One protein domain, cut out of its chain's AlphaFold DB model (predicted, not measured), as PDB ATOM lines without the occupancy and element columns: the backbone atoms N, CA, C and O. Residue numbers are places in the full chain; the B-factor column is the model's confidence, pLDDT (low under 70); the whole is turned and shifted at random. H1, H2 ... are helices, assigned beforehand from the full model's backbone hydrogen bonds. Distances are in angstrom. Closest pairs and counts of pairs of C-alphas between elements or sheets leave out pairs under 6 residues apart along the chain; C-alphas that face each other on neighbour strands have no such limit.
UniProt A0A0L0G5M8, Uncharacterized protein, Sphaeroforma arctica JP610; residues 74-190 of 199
ATOM      1  N   TYR A  74     -26.826   8.141 233.319       93.06
ATOM      2  CA  TYR A  74     -25.741   9.131 233.324       93.06
ATOM      3  C   TYR A  74     -25.577   9.790 234.689       93.06
ATOM      4  O   TYR A  74     -24.458  10.104 235.100       93.06
ATOM      5  N   ARG A  75     -26.663   9.947 235.453       94.19
ATOM      6  CA  ARG A  75     -26.564  10.369 236.855       94.19
ATOM      7  C   ARG A  75     -25.811   9.341 237.693       94.19
ATOM      8  O   ARG A  75     -25.066   9.732 238.599       94.19
ATOM      9  N   THR A  76     -25.978   8.051 237.405       90.69
ATOM     10  CA  THR A  76     -25.178   6.985 238.028       90.69
ATOM     11  C   THR A  76     -23.717   7.068 237.586       90.69
ATOM     12  O   THR A  76     -22.841   7.116 238.450       90.69
ATOM     13  N   LEU A  77     -23.451   7.192 236.280       90.94
ATOM     14  CA  LEU A  77     -22.099   7.345 235.731       90.94
ATOM     15  C   LEU A  77     -21.355   8.522 236.365       90.94
ATOM     16  O   LEU A  77     -20.241   8.369 236.847       90.94
ATOM     17  N   SER A  78     -22.004   9.681 236.459       95.00
ATOM     18  CA  SER A  78     -21.458  10.875 237.105       95.00
ATOM     19  C   SER A  78     -21.049  10.625 238.562       95.00
ATOM     20  O   SER A  78     -20.026  11.133 239.018       95.00
ATOM     21  N   ARG A  79     -21.797   9.799 239.311       90.88
ATOM     22  CA  ARG A  79     -21.377   9.392 240.662       90.88
ATOM     23  C   ARG A  79     -20.119   8.532 240.611       90.88
ATOM     24  O   ARG A  79     -19.258   8.730 241.460       90.88
ATOM     25  N   TYR A  80     -20.028   7.586 239.679       88.38
ATOM     26  CA  TYR A  80     -18.838   6.746 239.531       88.38
ATOM     27  C   TYR A  80     -17.618   7.585 239.167       88.38
ATOM     28  O   TYR A  80     -16.626   7.518 239.881       88.38
ATOM     29  N   VAL A  81     -17.735   8.474 238.178       92.50
ATOM     30  CA  VAL A  81     -16.675   9.421 237.800       92.50
ATOM     31  C   VAL A  81     -16.221  10.249 239.004       92.50
ATOM     32  O   VAL A  81     -15.023  10.383 239.240       92.50
ATOM     33  N   ARG A  82     -17.153  10.749 239.828       91.88
ATOM     34  CA  ARG A  82     -16.812  11.477 241.061       91.88
ATOM     35  C   ARG A  82     -16.048  10.620 242.066       91.88
ATOM     36  O   ARG A  82     -15.095  11.095 242.673       91.88
ATOM     37  N   THR A  83     -16.497   9.388 242.297       85.31
ATOM     38  CA  THR A  83     -15.835   8.446 243.215       85.31
ATOM     39  C   THR A  83     -14.441   8.067 242.707       85.31
ATOM     40  O   THR A  83     -13.534   7.890 243.513       85.31
ATOM     41  N   SER A  84     -14.252   8.038 241.388       85.69
ATOM     42  CA  SER A  84     -12.963   7.848 240.721       85.69
ATOM     43  C   SER A  84     -12.153   9.143 240.565       85.69
ATOM     44  O   SER A  84     -11.179   9.164 239.824       85.69
ATOM     45  N   HIS A  85     -12.524  10.223 241.262       87.62
ATOM     46  CA  HIS A  85     -11.820  11.512 241.258       87.62
ATOM     47  C   HIS A  85     -11.764  12.228 239.894       87.62
ATOM     48  O   HIS A  85     -10.960  13.142 239.722       87.62
ATOM     49  N   GLY A  86     -12.645  11.894 238.946       91.19
ATOM     50  CA  GLY A  86     -12.758  12.621 237.674       91.19
ATOM     51  C   GLY A  86     -13.236  14.069 237.850       91.19
ATOM     52  O   GLY A  86     -12.893  14.936 237.058       91.19
ATOM     53  N   TYR A  87     -13.972  14.355 238.930       93.94
ATOM     54  CA  TYR A  87     -14.261  15.715 239.393       93.94
ATOM     55  C   TYR A  87     -14.468  15.749 240.912       93.94
ATOM     56  O   TYR A  87     -14.699  14.723 241.559       93.94
ATOM     57  N   VAL A  88     -14.418  16.945 241.492       91.69
ATOM     58  CA  VAL A  88     -14.547  17.197 242.928       91.69
ATOM     59  C   VAL A  88     -15.880  17.870 243.233       91.69
ATOM     60  O   VAL A  88     -16.209  18.928 242.706       91.69
ATOM     61  N   LYS A  89     -16.651  17.300 244.163       90.62
ATOM     62  CA  LYS A  89     -17.796  18.006 244.751       90.62
ATOM     63  C   LYS A  89     -17.303  18.913 245.871       90.62
ATOM     64  O   LYS A  89     -17.127  18.467 247.004       90.62
ATOM     65  N   CYS A  90     -17.061  20.172 245.530       87.50
ATOM     66  CA  CYS A  90     -16.678  21.194 246.493       87.50
ATOM     67  C   CYS A  90     -17.784  21.399 247.533       87.50
ATOM     68  O   CYS A  90     -18.973  21.398 247.213       87.50
ATOM     69  N   GLY A  91     -17.392  21.495 248.797       82.88
ATOM     70  CA  GLY A  91     -18.318  21.554 249.917       82.88
ATOM     71  C   GLY A  91     -17.755  20.877 251.160       82.88
ATOM     72  O   GLY A  91     -17.301  19.729 251.136       82.88
ATOM     73  N   GLY A  92     -17.818  21.589 252.278       77.94
ATOM     74  CA  GLY A  92     -17.424  21.068 253.581       77.94
ATOM     75  C   GLY A  92     -15.914  21.048 253.843       77.94
ATOM     76  O   GLY A  92     -15.072  21.451 253.042       77.94
ATOM     77  N   LYS A  93     -15.549  20.578 255.041       77.81
ATOM     78  CA  LYS A  93     -14.186  20.721 255.587       77.81
ATOM     79  C   LYS A  93     -13.106  19.982 254.784       77.81
ATOM     80  O   LYS A  93     -11.950  20.390 254.840       77.81
ATOM     81  N   LYS A  94     -13.474  18.908 254.076       77.81
ATOM     82  CA  LYS A  94     -12.535  18.034 253.352       77.81
ATOM     83  C   LYS A  94     -12.099  18.585 251.997       77.81
ATOM     84  O   LYS A  94     -11.065  18.162 251.515       77.81
ATOM     85  N   THR A  95     -12.858  19.489 251.390       81.19
ATOM     86  CA  THR A  95     -12.559  19.993 250.039       81.19
ATOM     87  C   THR A  95     -12.242  21.484 250.026       81.19
ATOM     88  O   THR A  95     -11.562  21.928 249.119       81.19
ATOM     89  N   LYS A  96     -12.616  22.246 251.067       82.94
ATOM     90  CA  LYS A  96     -12.378  23.704 251.166       82.94
ATOM     91  C   LYS A  96     -10.921  24.171 251.029       82.94
ATOM     92  O   LYS A  96     -10.680  25.361 250.902       82.94
ATOM     93  N   HIS A  97      -9.956  23.269 251.203       84.12
ATOM     94  CA  HIS A  97      -8.528  23.585 251.106       84.12
ATOM     95  C   HIS A  97      -7.974  23.346 249.695       84.12
ATOM     96  O   HIS A  97      -6.817  23.661 249.441       84.12
ATOM     97  N   LEU A  98      -8.776  22.755 248.807       85.00
ATOM     98  CA  LEU A  98      -8.419  22.519 247.418       85.00
ATOM     99  C   LEU A  98      -8.628  23.807 246.619       85.00
ATOM    100  O   LEU A  98      -9.638  24.487 246.799       85.00
ATOM    101  N   GLU A  99      -7.695  24.112 245.720       88.00
ATOM    102  CA  GLU A  99      -7.704  25.333 244.906       88.00
ATOM    103  C   GLU A  99      -8.999  25.481 244.094       88.00
ATOM    104  O   GLU A  99      -9.627  26.538 244.099       88.00
ATOM    105  N   GLN A 100      -9.476  24.387 243.491       86.56
ATOM    106  CA  GLN A 100     -10.723  24.355 242.720       86.56
ATOM    107  C   GLN A 100     -11.996  24.549 243.561       86.56
ATOM    108  O   GLN A 100     -13.087  24.644 243.003       86.56
ATOM    109  N   CYS A 101     -11.888  24.581 244.892       89.44
ATOM    110  CA  CYS A 101     -13.018  24.637 245.816       89.44
ATOM    111  C   CYS A 101     -13.115  25.958 246.584       89.44
ATOM    112  O   CYS A 101     -13.542  25.981 247.738       89.44
ATOM    113  N   ALA A 102     -12.777  27.066 245.918       86.69
ATOM    114  CA  ALA A 102     -13.030  28.418 246.416       86.69
ATOM    115  C   ALA A 102     -14.525  28.696 246.682       86.69
ATOM    116  O   ALA A 102     -14.860  29.486 247.563       86.69
ATOM    117  N   THR A 103     -15.423  28.033 245.948       87.50
ATOM    118  CA  THR A 103     -16.876  28.085 246.159       87.50
ATOM    119  C   THR A 103     -17.444  26.686 246.353       87.50
ATOM    120  O   THR A 103     -16.937  25.713 245.789       87.50
ATOM    121  N   ASP A 104     -18.536  26.583 247.111       89.19
ATOM    122  CA  ASP A 104     -19.288  25.332 247.221       89.19
ATOM    123  C   ASP A 104     -19.821  24.892 245.851       89.19
ATOM    124  O   ASP A 104     -20.066  25.705 244.953       89.19
ATOM    125  N   ALA A 105     -19.993  23.580 245.681       91.94
ATOM    126  CA  ALA A 105     -20.545  23.029 244.456       91.94
ATOM    127  C   ALA A 105     -21.961  23.576 244.205       91.94
ATOM    128  O   ALA A 105     -22.754  23.688 245.146       91.94
ATOM    129  N   PRO A 106     -22.324  23.846 242.938       94.12
ATOM    130  CA  PRO A 106     -23.688  24.221 242.604       94.12
ATOM    131  C   PRO A 106     -24.665  23.100 242.975       94.12
ATOM    132  O   PRO A 106     -24.311  21.912 243.024       94.12
ATOM    133  N   PHE A 107     -25.928  23.477 243.188       93.25
ATOM    134  CA  PHE A 107     -27.000  22.506 243.367       93.25
ATOM    135  C   PHE A 107     -27.006  21.505 242.211       93.25
ATOM    136  O   PHE A 107     -26.841  21.872 241.049       93.25
ATOM    137  N   PHE A 108     -27.212  20.232 242.545       94.75
ATOM    138  CA  PHE A 108     -27.331  19.155 241.563       94.75
ATOM    139  C   PHE A 108     -26.093  18.966 240.663       94.75
ATOM    140  O   PHE A 108     -26.238  18.453 239.558       94.75
ATOM    141  N   ILE A 109     -24.881  19.311 241.128       95.38
ATOM    142  CA  ILE A 109     -23.615  19.127 240.385       95.38
ATOM    143  C   ILE A 109     -23.505  17.764 239.685       95.38
ATOM    144  O   ILE A 109     -23.104  17.698 238.528       95.38
ATOM    145  N   GLU A 110     -23.924  16.673 240.330       94.94
ATOM    146  CA  GLU A 110     -23.860  15.352 239.709       94.94
ATOM    147  C   GLU A 110     -24.750  15.219 238.458       94.94
ATOM    148  O   GLU A 110     -24.406  14.466 237.552       94.94
ATOM    149  N   PHE A 111     -25.867  15.943 238.371       96.38
ATOM    150  CA  PHE A 111     -26.693  15.983 237.164       96.38
ATOM    151  C   PHE A 111     -26.113  16.895 236.075       96.38
ATOM    152  O   PHE A 111     -26.275  16.602 234.893       96.38
ATOM    153  N   LEU A 112     -25.384  17.955 236.444       96.94
ATOM    154  CA  LEU A 112     -24.650  18.773 235.469       96.94
ATOM    155  C   LEU A 112     -23.594  17.922 234.753       96.94
ATOM    156  O   LEU A 112     -23.535  17.898 233.526       96.94
ATOM    157  N   TRP A 113     -22.826  17.148 235.524       97.75
ATOM    158  CA  TRP A 113     -21.871  16.181 234.985       97.75
ATOM    159  C   TRP A 113     -22.545  15.050 234.204       97.75
ATOM    160  O   TRP A 113     -22.017  14.630 233.180       97.75
ATOM    161  N   ALA A 114     -23.725  14.588 234.628       96.44
ATOM    162  CA  ALA A 114     -24.496  13.602 233.871       96.44
ATOM    163  C   ALA A 114     -24.824  14.106 232.458       96.44
ATOM    164  O   ALA A 114     -24.572  13.398 231.489       96.44
ATOM    165  N   ASN A 115     -25.317  15.341 232.335       95.94
ATOM    166  CA  ASN A 115     -25.625  15.942 231.038       95.94
ATOM    167  C   ASN A 115     -24.361  16.187 230.201       95.94
ATOM    168  O   ASN A 115     -24.346  15.885 229.014       95.94
ATOM    169  N   PHE A 116     -23.270  16.643 230.820       96.94
ATOM    170  CA  PHE A 116     -21.993  16.816 230.122       96.94
ATOM    171  C   PHE A 116     -21.473  15.514 229.495       96.94
ATOM    172  O   PHE A 116     -21.021  15.522 228.345       96.94
ATOM    173  N   LEU A 117     -21.548  14.407 230.243       95.06
ATOM    174  CA  LEU A 117     -21.142  13.077 229.782       95.06
ATOM    175  C   LEU A 117     -22.122  12.525 228.740       95.06
ATOM    176  O   LEU A 117     -21.683  11.940 227.756       95.06
ATOM    177  N   ARG A 118     -23.427  12.765 228.914       92.81
ATOM    178  CA  ARG A 118     -24.492  12.380 227.970       92.81
ATOM    179  C   ARG A 118     -24.259  12.882 226.557       92.81
ATOM    180  O   ARG A 118     -24.495  12.143 225.610       92.81
ATOM    181  N   ASP A 119     -23.755  14.099 226.424       91.12
ATOM    182  CA  ASP A 119     -23.499  14.702 225.117       91.12
ATOM    183  C   ASP A 119     -22.220  14.171 224.440       91.12
ATOM    184  O   ASP A 119     -21.944  14.518 223.293       91.12
ATOM    185  N   ARG A 120     -21.402  13.374 225.143       90.88
ATOM    186  CA  ARG A 120     -20.043  12.993 224.705       90.88
ATOM    187  C   ARG A 120     -19.787  11.498 224.672       90.88
ATOM    188  O   ARG A 120     -18.929  11.050 223.920       90.88
ATOM    189  N   LEU A 121     -20.490  10.743 225.502       87.50
ATOM    190  CA  LEU A 121     -20.270   9.323 225.693       87.50
ATOM    191  C   LEU A 121     -21.582   8.604 225.447       87.50
ATOM    192  O   LEU A 121     -22.441   8.633 226.326       87.50
ATOM    193  N   PRO A 122     -21.764   7.957 224.287       80.50
ATOM    194  CA  PRO A 122     -22.881   7.048 224.141       80.50
ATOM    195  C   PRO A 122     -22.723   5.920 225.168       80.50
ATOM    196  O   PRO A 122     -21.664   5.300 225.271       80.50
ATOM    197  N   LEU A 123     -23.764   5.668 225.963       76.19
ATOM    198  CA  LEU A 123     -23.791   4.490 226.826       76.19
ATOM    199  C   LEU A 123     -23.928   3.244 225.959       76.19
ATOM    200  O   LEU A 123     -24.522   3.314 224.885       76.19
ATOM    201  N   ILE A 124     -23.380   2.127 226.451       66.50
ATOM    202  CA  ILE A 124     -23.264   0.871 225.704       66.50
ATOM    203  C   ILE A 124     -24.504   0.591 224.867       66.50
ATOM    204  O   ILE A 124     -25.620   0.414 225.370       66.50
ATOM    205  N   GLU A 125     -24.251   0.501 223.574       62.31
ATOM    206  CA  GLU A 125     -25.183  -0.019 222.598       62.31
ATOM    207  C   GLU A 125     -25.035  -1.532 222.556       62.31
ATOM    208  O   GLU A 125     -23.957  -2.070 222.808       62.31
ATOM    209  N   ASP A 126     -26.132  -2.227 222.268       55.78
ATOM    210  CA  ASP A 126     -26.083  -3.657 221.986       55.78
ATOM    211  C   ASP A 126     -24.925  -3.934 220.998       55.78
ATOM    212  O   ASP A 126     -24.936  -3.353 219.907       55.78
ATOM    213  N   PRO A 127     -23.937  -4.788 221.351       52.84
ATOM    214  CA  PRO A 127     -22.792  -5.099 220.493       52.84
ATOM    215  C   PRO A 127     -23.180  -5.625 219.104       52.84
ATOM    216  O   PRO A 127     -22.356  -5.619 218.193       52.84
ATOM    217  N   SER A 128     -24.423  -6.088 218.931       56.53
ATOM    218  CA  SER A 128     -24.983  -6.519 217.647       56.53
ATOM    219  C   SER A 128     -25.504  -5.372 216.766       56.53
ATOM    220  O   SER A 128     -25.785  -5.588 215.586       56.53
ATOM    221  N   THR A 129     -25.597  -4.143 217.289       53.25
ATOM    222  CA  THR A 129     -26.034  -2.949 216.551       53.25
ATOM    223  C   THR A 129     -24.999  -1.821 216.650       53.25
ATOM    224  O   THR A 129     -24.973  -1.118 217.654       53.25
ATOM    225  N   PRO A 130     -24.182  -1.576 215.612       54.97
ATOM    226  CA  PRO A 130     -23.154  -0.527 215.619       54.97
ATOM    227  C   PRO A 130     -23.709   0.888 215.340       54.97
ATOM    228  O   PRO A 130     -23.008   1.729 214.777       54.97
ATOM    229  N   VAL A 131     -24.984   1.149 215.642       61.59
ATOM    230  CA  VAL A 131     -25.657   2.409 215.290       61.59
ATOM    231  C   VAL A 131     -25.780   3.289 216.521       61.59
ATOM    232  O   VAL A 131     -26.628   2.990 217.360       61.59
ATOM    233  N   ILE A 132     -25.040   4.408 216.521       64.81
ATOM    234  CA  ILE A 132     -25.143   5.462 217.536       64.81
ATOM    235  C   ILE A 132     -26.586   5.978 217.587       64.81
ATOM    236  O   ILE A 132     -27.039   6.692 216.689       64.81
ATOM    237  N   ARG A 133     -27.318   5.601 218.631       67.06
ATOM    238  CA  ARG A 133     -28.707   5.983 218.897       67.06
ATOM    239  C   ARG A 133     -28.768   7.259 219.743       67.06
ATOM    240  O   ARG A 133     -27.815   7.579 220.457       67.06
ATOM    241  N   PRO A 134     -29.879   8.016 219.707       69.25
ATOM    242  CA  PRO A 134     -30.096   9.079 220.682       69.25
ATOM    243  C   PRO A 134     -30.209   8.484 222.100       69.25
ATOM    244  O   PRO A 134     -30.671   7.349 222.240       69.25
ATOM    245  N   PRO A 135     -29.873   9.235 223.171       68.31
ATOM    246  CA  PRO A 135     -29.906   8.720 224.543       68.31
ATOM    247  C   PRO A 135     -31.235   8.072 224.950       68.31
ATOM    248  O   PRO A 135     -31.237   7.117 225.717       68.31
ATOM    249  N   SER A 136     -32.364   8.548 224.414       68.81
ATOM    250  CA  SER A 136     -33.692   7.980 224.680       68.81
ATOM    251  C   SER A 136     -33.928   6.578 224.124       68.81
ATOM    252  O   SER A 136     -34.917   5.949 224.481       68.81
ATOM    253  N   GLU A 137     -33.046   6.099 223.252       70.94
ATOM    254  CA  GLU A 137     -33.132   4.800 222.581       70.94
ATOM    255  C   GLU A 137     -31.937   3.896 222.941       70.94
ATOM    256  O   GLU A 137     -31.703   2.854 222.322       70.94
ATOM    257  N   HIS A 138     -31.141   4.290 223.942       73.44
ATOM    258  CA  HIS A 138     -30.036   3.470 224.432       73.44
ATOM    259  C   HIS A 138     -30.572   2.275 225.219       73.44
ATOM    260  O   HIS A 138     -31.399   2.419 226.118       73.44
ATOM    261  N   PHE A 139     -30.030   1.089 224.927       77.12
ATOM    262  CA  PHE A 139     -30.430  -0.176 225.558       77.12
ATOM    263  C   PHE A 139     -30.344  -0.123 227.088       77.12
ATOM    264  O   PHE A 139     -31.152  -0.729 227.787       77.12
ATOM    265  N   ILE A 140     -29.393   0.648 227.616       79.31
ATOM    266  CA  ILE A 140     -29.151   0.776 229.051       79.31
ATOM    267  C   ILE A 140     -30.373   1.253 229.854       79.31
ATOM    268  O   ILE A 140     -30.484   0.915 231.029       79.31
ATOM    269  N   TYR A 141     -31.309   1.982 229.238       82.69
ATOM    270  CA  TYR A 141     -32.535   2.441 229.902       82.69
ATOM    271  C   TYR A 141     -33.533   1.312 230.178       82.69
ATOM    272  O   TYR A 141     -34.226   1.342 231.193       82.69
ATOM    273  N   GLU A 142     -33.545   0.291 229.322       83.12
ATOM    274  CA  GLU A 142     -34.407  -0.891 229.444       83.12
ATOM    275  C   GLU A 142     -33.655  -2.104 230.021       83.12
ATOM    276  O   GLU A 142     -34.239  -3.150 230.309       83.12
ATOM    277  N   ALA A 143     -32.338  -1.979 230.204       78.50
ATOM    278  CA  ALA A 143     -31.486  -3.051 230.685       78.50
ATOM    279  C   ALA A 143     -31.778  -3.422 232.146       78.50
ATOM    280  O   ALA A 143     -32.138  -2.587 232.985       78.50
ATOM    281  N   SER A 144     -31.535  -4.695 232.476       79.75
ATOM    282  CA  SER A 144     -31.546  -5.157 233.864       79.75
ATOM    283  C   SER A 144     -30.506  -4.400 234.691       79.75
ATOM    284  O   SER A 144     -29.486  -3.949 234.174       79.75
ATOM    285  N   PHE A 145     -30.723  -4.309 236.002       73.38
ATOM    286  CA  PHE A 145     -29.798  -3.613 236.898       73.38
ATOM    287  C   PHE A 145     -28.346  -4.094 236.752       73.38
ATOM    288  O   PHE A 145     -27.432  -3.283 236.621       73.38
ATOM    289  N   GLN A 146     -28.136  -5.412 236.722       73.25
ATOM    290  CA  GLN A 146     -26.800  -5.982 236.577       73.25
ATOM    291  C   GLN A 146     -26.167  -5.598 235.235       73.25
ATOM    292  O   GLN A 146     -24.992  -5.247 235.195       73.25
ATOM    293  N   ALA A 147     -26.950  -5.614 234.152       77.81
ATOM    294  CA  ALA A 147     -26.476  -5.197 232.838       77.81
ATOM    295  C   ALA A 147     -26.130  -3.700 232.802       77.81
ATOM    296  O   ALA A 147     -25.118  -3.333 232.211       77.81
ATOM    297  N   GLN A 148     -26.897  -2.845 233.490       80.25
ATOM    298  CA  GLN A 148     -26.547  -1.429 233.633       80.25
ATOM    299  C   GLN A 148     -25.237  -1.241 234.399       80.25
ATOM    300  O   GLN A 148     -24.381  -0.490 233.953       80.25
ATOM    301  N   VAL A 149     -25.047  -1.927 235.532       76.50
ATOM    302  CA  VAL A 149     -23.809  -1.827 236.322       76.50
ATOM    303  C   VAL A 149     -22.601  -2.260 235.501       76.50
ATOM    304  O   VAL A 149     -21.628  -1.512 235.423       76.50
ATOM    305  N   THR A 150     -22.679  -3.428 234.857       76.38
ATOM    306  CA  THR A 150     -21.620  -3.914 233.966       76.38
ATOM    307  C   THR A 150     -21.356  -2.914 232.844       76.38
ATOM    308  O   THR A 150     -20.200  -2.607 232.557       76.38
ATOM    309  N   GLY A 151     -22.415  -2.359 232.248       78.44
ATOM    310  CA  GLY A 151     -22.270  -1.453 231.121       78.44
ATOM    311  C   GLY A 151     -21.677  -0.090 231.480       78.44
ATOM    312  O   GLY A 151     -20.813   0.427 230.783       78.44
ATOM    313  N   LEU A 152     -22.073   0.479 232.616       84.19
ATOM    314  CA  LEU A 152     -21.459   1.703 233.134       84.19
ATOM    315  C   LEU A 152     -20.004   1.469 233.555       84.19
ATOM    316  O   LEU A 152     -19.170   2.351 233.376       84.19
ATOM    317  N   GLY A 153     -19.701   0.290 234.104       80.19
ATOM    318  CA  GLY A 153     -18.346  -0.086 234.496       80.19
ATOM    319  C   GLY A 153     -17.383  -0.123 233.311       80.19
ATOM    320  O   GLY A 153     -16.279   0.402 233.419       80.19
ATOM    321  N   SER A 154     -17.804  -0.664 232.162       81.12
ATOM    322  CA  SER A 154     -16.905  -0.807 231.009       81.12
ATOM    323  C   SER A 154     -16.538   0.515 230.324       81.12
ATOM    324  O   SER A 154     -15.598   0.536 229.537       81.12
ATOM    325  N   ILE A 155     -17.281   1.596 230.573       84.50
ATOM    326  CA  ILE A 155     -16.992   2.932 230.026       84.50
ATOM    327  C   ILE A 155     -16.443   3.895 231.083       84.50
ATOM    328  O   ILE A 155     -16.217   5.067 230.787       84.50
ATOM    329  N   LEU A 156     -16.279   3.446 232.332       85.44
ATOM    330  CA  LEU A 156     -15.926   4.326 233.443       85.44
ATOM    331  C   LEU A 156     -14.570   5.000 233.225       85.44
ATOM    332  O   LEU A 156     -14.454   6.198 233.463       85.44
ATOM    333  N   GLU A 157     -13.573   4.254 232.750       86.38
ATOM    334  CA  GLU A 157     -12.244   4.796 232.444       86.38
ATOM    335  C   GLU A 157     -12.337   5.913 231.398       86.38
ATOM    336  O   GLU A 157     -11.923   7.039 231.661       86.38
ATOM    337  N   GLN A 158     -13.026   5.657 230.282       90.31
ATOM    338  CA  GLN A 158     -13.270   6.664 229.250       90.31
ATOM    339  C   GLN A 158     -14.020   7.890 229.798       90.31
ATOM    340  O   GLN A 158     -13.719   9.028 229.439       90.31
ATOM    341  N   ALA A 159     -14.999   7.681 230.681       92.12
ATOM    342  CA  ALA A 159     -15.748   8.767 231.303       92.12
ATOM    343  C   ALA A 159     -14.894   9.624 232.240       92.12
ATOM    344  O   ALA A 159     -15.064  10.844 232.286       92.12
ATOM    345  N   VAL A 160     -13.970   8.997 232.968       92.19
ATOM    346  CA  VAL A 160     -12.988   9.680 233.812       92.19
ATOM    347  C   VAL A 160     -11.995  10.461 232.952       92.19
ATOM    348  O   VAL A 160     -11.768  11.635 233.235       92.19
ATOM    349  N   ASP A 161     -11.492   9.881 231.861       92.38
ATOM    350  CA  ASP A 161     -10.603  10.574 230.920       92.38
ATOM    351  C   ASP A 161     -11.263  11.816 230.316       92.38
ATOM    352  O   ASP A 161     -10.676  12.900 230.312       92.38
ATOM    353  N   VAL A 162     -12.520  11.699 229.873       95.00
ATOM    354  CA  VAL A 162     -13.290  12.848 229.375       95.00
ATOM    355  C   VAL A 162     -13.453  13.911 230.462       95.00
ATOM    356  O   VAL A 162     -13.263  15.095 230.181       95.00
ATOM    357  N   ALA A 163     -13.759  13.512 231.700       95.38
ATOM    358  CA  ALA A 163     -13.954  14.439 232.814       95.38
ATOM    359  C   ALA A 163     -12.675  15.166 233.263       95.38
ATOM    360  O   ALA A 163     -12.767  16.285 233.760       95.38
ATOM    361  N   MET A 164     -11.504  14.557 233.065       92.00
ATOM    362  CA  MET A 164     -10.196  15.145 233.383       92.00
ATOM    363  C   MET A 164      -9.544  15.871 232.202       92.00
ATOM    364  O   MET A 164      -8.452  16.412 232.350       92.00
ATOM    365  N   SER A 165     -10.162  15.848 231.022       93.25
ATOM    366  CA  SER A 165      -9.634  16.532 229.842       93.25
ATOM    367  C   SER A 165     -10.030  18.010 229.809       93.25
ATOM    368  O   SER A 165     -11.036  18.419 230.394       93.25
ATOM    369  N   ASP A 166      -9.304  18.807 229.022       93.88
ATOM    370  CA  ASP A 166      -9.556  20.246 228.860       93.88
ATOM    371  C   ASP A 166     -10.979  20.583 228.388       93.88
ATOM    372  O   ASP A 166     -11.452  21.702 228.597       93.88
ATOM    373  N   VAL A 167     -11.698  19.631 227.781       95.44
ATOM    374  CA  VAL A 167     -13.093  19.840 227.361       95.44
ATOM    375  C   VAL A 167     -14.046  20.022 228.545       95.44
ATOM    376  O   VAL A 167     -15.154  20.521 228.356       95.44
ATOM    377  N   ALA A 168     -13.630  19.612 229.747       96.69
ATOM    378  CA  ALA A 168     -14.389  19.715 230.986       96.69
ATOM    379  C   ALA A 168     -13.897  20.849 231.900       96.69
ATOM    380  O   ALA A 168     -14.447  21.014 232.984       96.69
ATOM    381  N   LYS A 169     -12.905  21.652 231.487       94.94
ATOM    382  CA  LYS A 169     -12.279  22.683 232.340       94.94
ATOM    383  C   LYS A 169     -13.265  23.702 232.928       94.94
ATOM    384  O   LYS A 169     -13.048  24.214 234.020       94.94
ATOM    385  N   ASP A 170     -14.347  23.975 232.198       94.50
ATOM    386  CA  ASP A 170     -15.384  24.936 232.585       94.50
ATOM    387  C   ASP A 170     -16.507  24.278 233.414       94.50
ATOM    388  O   ASP A 170     -17.440  24.947 233.862       94.50
ATOM    389  N   MET A 171     -16.441  22.959 233.629       96.69
ATOM    390  CA  MET A 171     -17.403  22.245 234.457       96.69
ATOM    391  C   MET A 171     -17.160  22.526 235.945       96.69
ATOM    392  O   MET A 171     -16.018  22.547 236.413       96.69
ATOM    393  N   PRO A 172     -18.229  22.686 236.743       95.31
ATOM    394  CA  PRO A 172     -18.096  22.919 238.172       95.31
ATOM    395  C   PRO A 172     -17.387  21.749 238.852       95.31
ATOM    396  O   PRO A 172     -17.764  20.588 238.672       95.31
ATOM    397  N   GLY A 173     -16.390  22.064 239.677       93.25
ATOM    398  CA  GLY A 173     -15.618  21.051 240.388       93.25
ATOM    399  C   GLY A 173     -14.623  20.289 239.514       93.25
ATOM    400  O   GLY A 173     -14.171  19.225 239.936       93.25
ATOM    401  N   TYR A 174     -14.286  20.790 238.318       95.06
ATOM    402  CA  TYR A 174     -13.212  20.234 237.492       95.06
ATOM    403  C   TYR A 174     -11.947  19.978 238.327       95.06
ATOM    404  O   TYR A 174     -11.546  20.798 239.160       95.06
ATOM    405  N   ASN A 175     -11.351  18.795 238.164       91.25
ATOM    406  CA  ASN A 175     -10.218  18.389 238.985       91.25
ATOM    407  C   ASN A 175      -8.915  18.981 238.433       91.25
ATOM    408  O   ASN A 175      -8.402  18.512 237.425       91.25
ATOM    409  N   LEU A 176      -8.358  19.977 239.130       88.19
ATOM    410  CA  LEU A 176      -7.100  20.631 238.745       88.19
ATOM    411  C   LEU A 176      -5.850  19.770 238.981       88.19
ATOM    412  O   LEU A 176      -4.792  20.076 238.440       88.19
ATOM    413  N   SER A 177      -5.962  18.692 239.764       76.75
ATOM    414  CA  SER A 177      -4.814  17.861 240.148       76.75
ATOM    415  C   SER A 177      -5.085  16.367 239.931       76.75
ATOM    416  O   SER A 177      -5.029  15.591 240.890       76.75
ATOM    417  N   PRO A 178      -5.373  15.927 238.692       66.38
ATOM    418  CA  PRO A 178      -5.746  14.539 238.406       66.38
ATOM    419  C   PRO A 178      -4.632  13.538 238.766       66.38
ATOM    420  O   PRO A 178      -4.906  12.430 239.231       66.38
ATOM    421  N   ASP A 179      -3.363  13.937 238.650       65.12
ATOM    422  CA  ASP A 179      -2.216  13.048 238.882       65.12
ATOM    423  C   ASP A 179      -1.956  12.729 240.364       65.12
ATOM    424  O   ASP A 179      -1.337  11.709 240.676       65.12
ATOM    425  N   ILE A 180      -2.478  13.540 241.296       58.03
ATOM    426  CA  ILE A 180      -2.435  13.238 242.739       58.03
ATOM    427  C   ILE A 180      -3.303  12.004 243.049       58.03
ATOM    428  O   ILE A 180      -2.987  11.234 243.955       58.03
ATOM    429  N   TRP A 181      -4.348  11.765 242.251       54.84
ATOM    430  CA  TRP A 181      -5.347  10.721 242.496       54.84
ATOM    431  C   TRP A 181      -5.131   9.451 241.669       54.84
ATOM    432  O   TRP A 181      -5.532   8.374 242.108       54.84
ATOM    433  N   LYS A 182      -4.394   9.523 240.550       49.78
ATOM    434  CA  LYS A 182      -3.936   8.329 239.810       49.78
ATOM    435  C   LYS A 182      -3.083   7.386 240.671       49.78
ATOM    436  O   LYS A 182      -3.178   6.173 240.518       49.78
ATOM    437  N   LYS A 183      -2.299   7.916 241.625       44.28
ATOM    438  CA  LYS A 183      -1.541   7.095 242.592       44.28
ATOM    439  C   LYS A 183      -2.436   6.394 243.621       44.28
ATOM    440  O   LYS A 183      -2.114   5.284 244.024       44.28
ATOM    441  N   ALA A 184      -3.559   7.003 244.004       47.34
ATOM    442  CA  ALA A 184      -4.500   6.429 244.967       47.34
ATOM    443  C   ALA A 184      -5.374   5.316 244.354       47.34
ATOM    444  O   ALA A 184      -5.726   4.370 245.049       47.34
ATOM    445  N   ILE A 185      -5.676   5.377 243.049       42.28
ATOM    446  CA  ILE A 185      -6.426   4.318 242.344       42.28
ATOM    447  C   ILE A 185      -5.648   2.988 242.356       42.28
ATOM    448  O   ILE A 185      -6.238   1.943 242.613       42.28
ATOM    449  N   ALA A 186      -4.319   3.029 242.199       38.44
ATOM    450  CA  ALA A 186      -3.471   1.834 242.262       38.44
ATOM    451  C   ALA A 186      -3.395   1.191 243.665       38.44
ATOM    452  O   ALA A 186      -3.104   0.000 243.777       38.44
ATOM    453  N   GLU A 187      -3.646   1.950 244.738       33.25
ATOM    454  CA  GLU A 187      -3.724   1.408 246.105       33.25
ATOM    455  C   GLU A 187      -5.129   0.907 246.466       33.25
ATOM    456  O   GLU A 187      -5.252  -0.058 247.216       33.25
ATOM    457  N   ILE A 188      -6.192   1.501 245.914       37.19
ATOM    458  CA  ILE A 188      -7.581   1.105 246.204       37.19
ATOM    459  C   ILE A 188      -7.947  -0.236 245.547       37.19
ATOM    460  O   ILE A 188      -8.684  -1.014 246.154       37.19
ATOM    461  N   ASP A 189      -7.360  -0.577 244.395       33.75
ATOM    462  CA  ASP A 189      -7.513  -1.908 243.774       33.75
ATOM    463  C   ASP A 189      -6.931  -3.053 244.632       33.75
ATOM    464  O   ASP A 189      -7.283  -4.213 244.435       33.75
ATOM    465  N   LYS A 190      -6.091  -2.748 245.637       32.28
ATOM    466  CA  LYS A 190      -5.662  -3.728 246.655       32.28
ATOM    467  C   LYS A 190      -6.641  -3.889 247.818       32.28
ATOM    468  O   LYS A 190      -6.528  -4.855 248.559       32.28
TER     469      LYS A 190
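Overview. This is residues 74 to 190 of the 199 residues of an uncharacterized protein of Sphaeroforma arctica JP610 (UniProt A0A0L0G5M8). Three short helices, H1, H2 and H4, cross in a small core; H3 and H5 lie farther out, and residues 84 to 108 and 119 to 144 loop outward at opposite ends. The 117 printed residues hold five named helices, H1 to H5 in order, and no named strand; under half are in named elements, class all helix. It is compact, radius of gyration of the C-alphas 15.1 A, spanning 47 by 34 by 25 A.

Arrangement. H1, residues 74 to 83, touches H2, residues 109 to 118, at a steep tilt of 65 degrees; their closest C-alphas, Tyr 74 and Ala 114, are 4.7 A apart. H1 touches H4, residues 156 to 164, about perpendicular at 75 degrees, closest C-alphas Val 81 and Val 160, 5.4 A. H3, residues 145 to 154, is close to H1 but not clearly touching. In H5, residues 178 to 188, 3 of 7 O i to N i+4 and 4 of 8 O i to N i+3 pairs are within hydrogen-bond range.

Along the chain. H1 begins at C-alpha 74 (-25.741, 9.131, 233.324); H5, 15.6 A long, ends at C-alpha 188 (-7.581, 1.105, 246.204).

Size, cuts and confidence. The printed part has no cut. Residues 124 to 136 and 178 to 190 have pLDDT under 70.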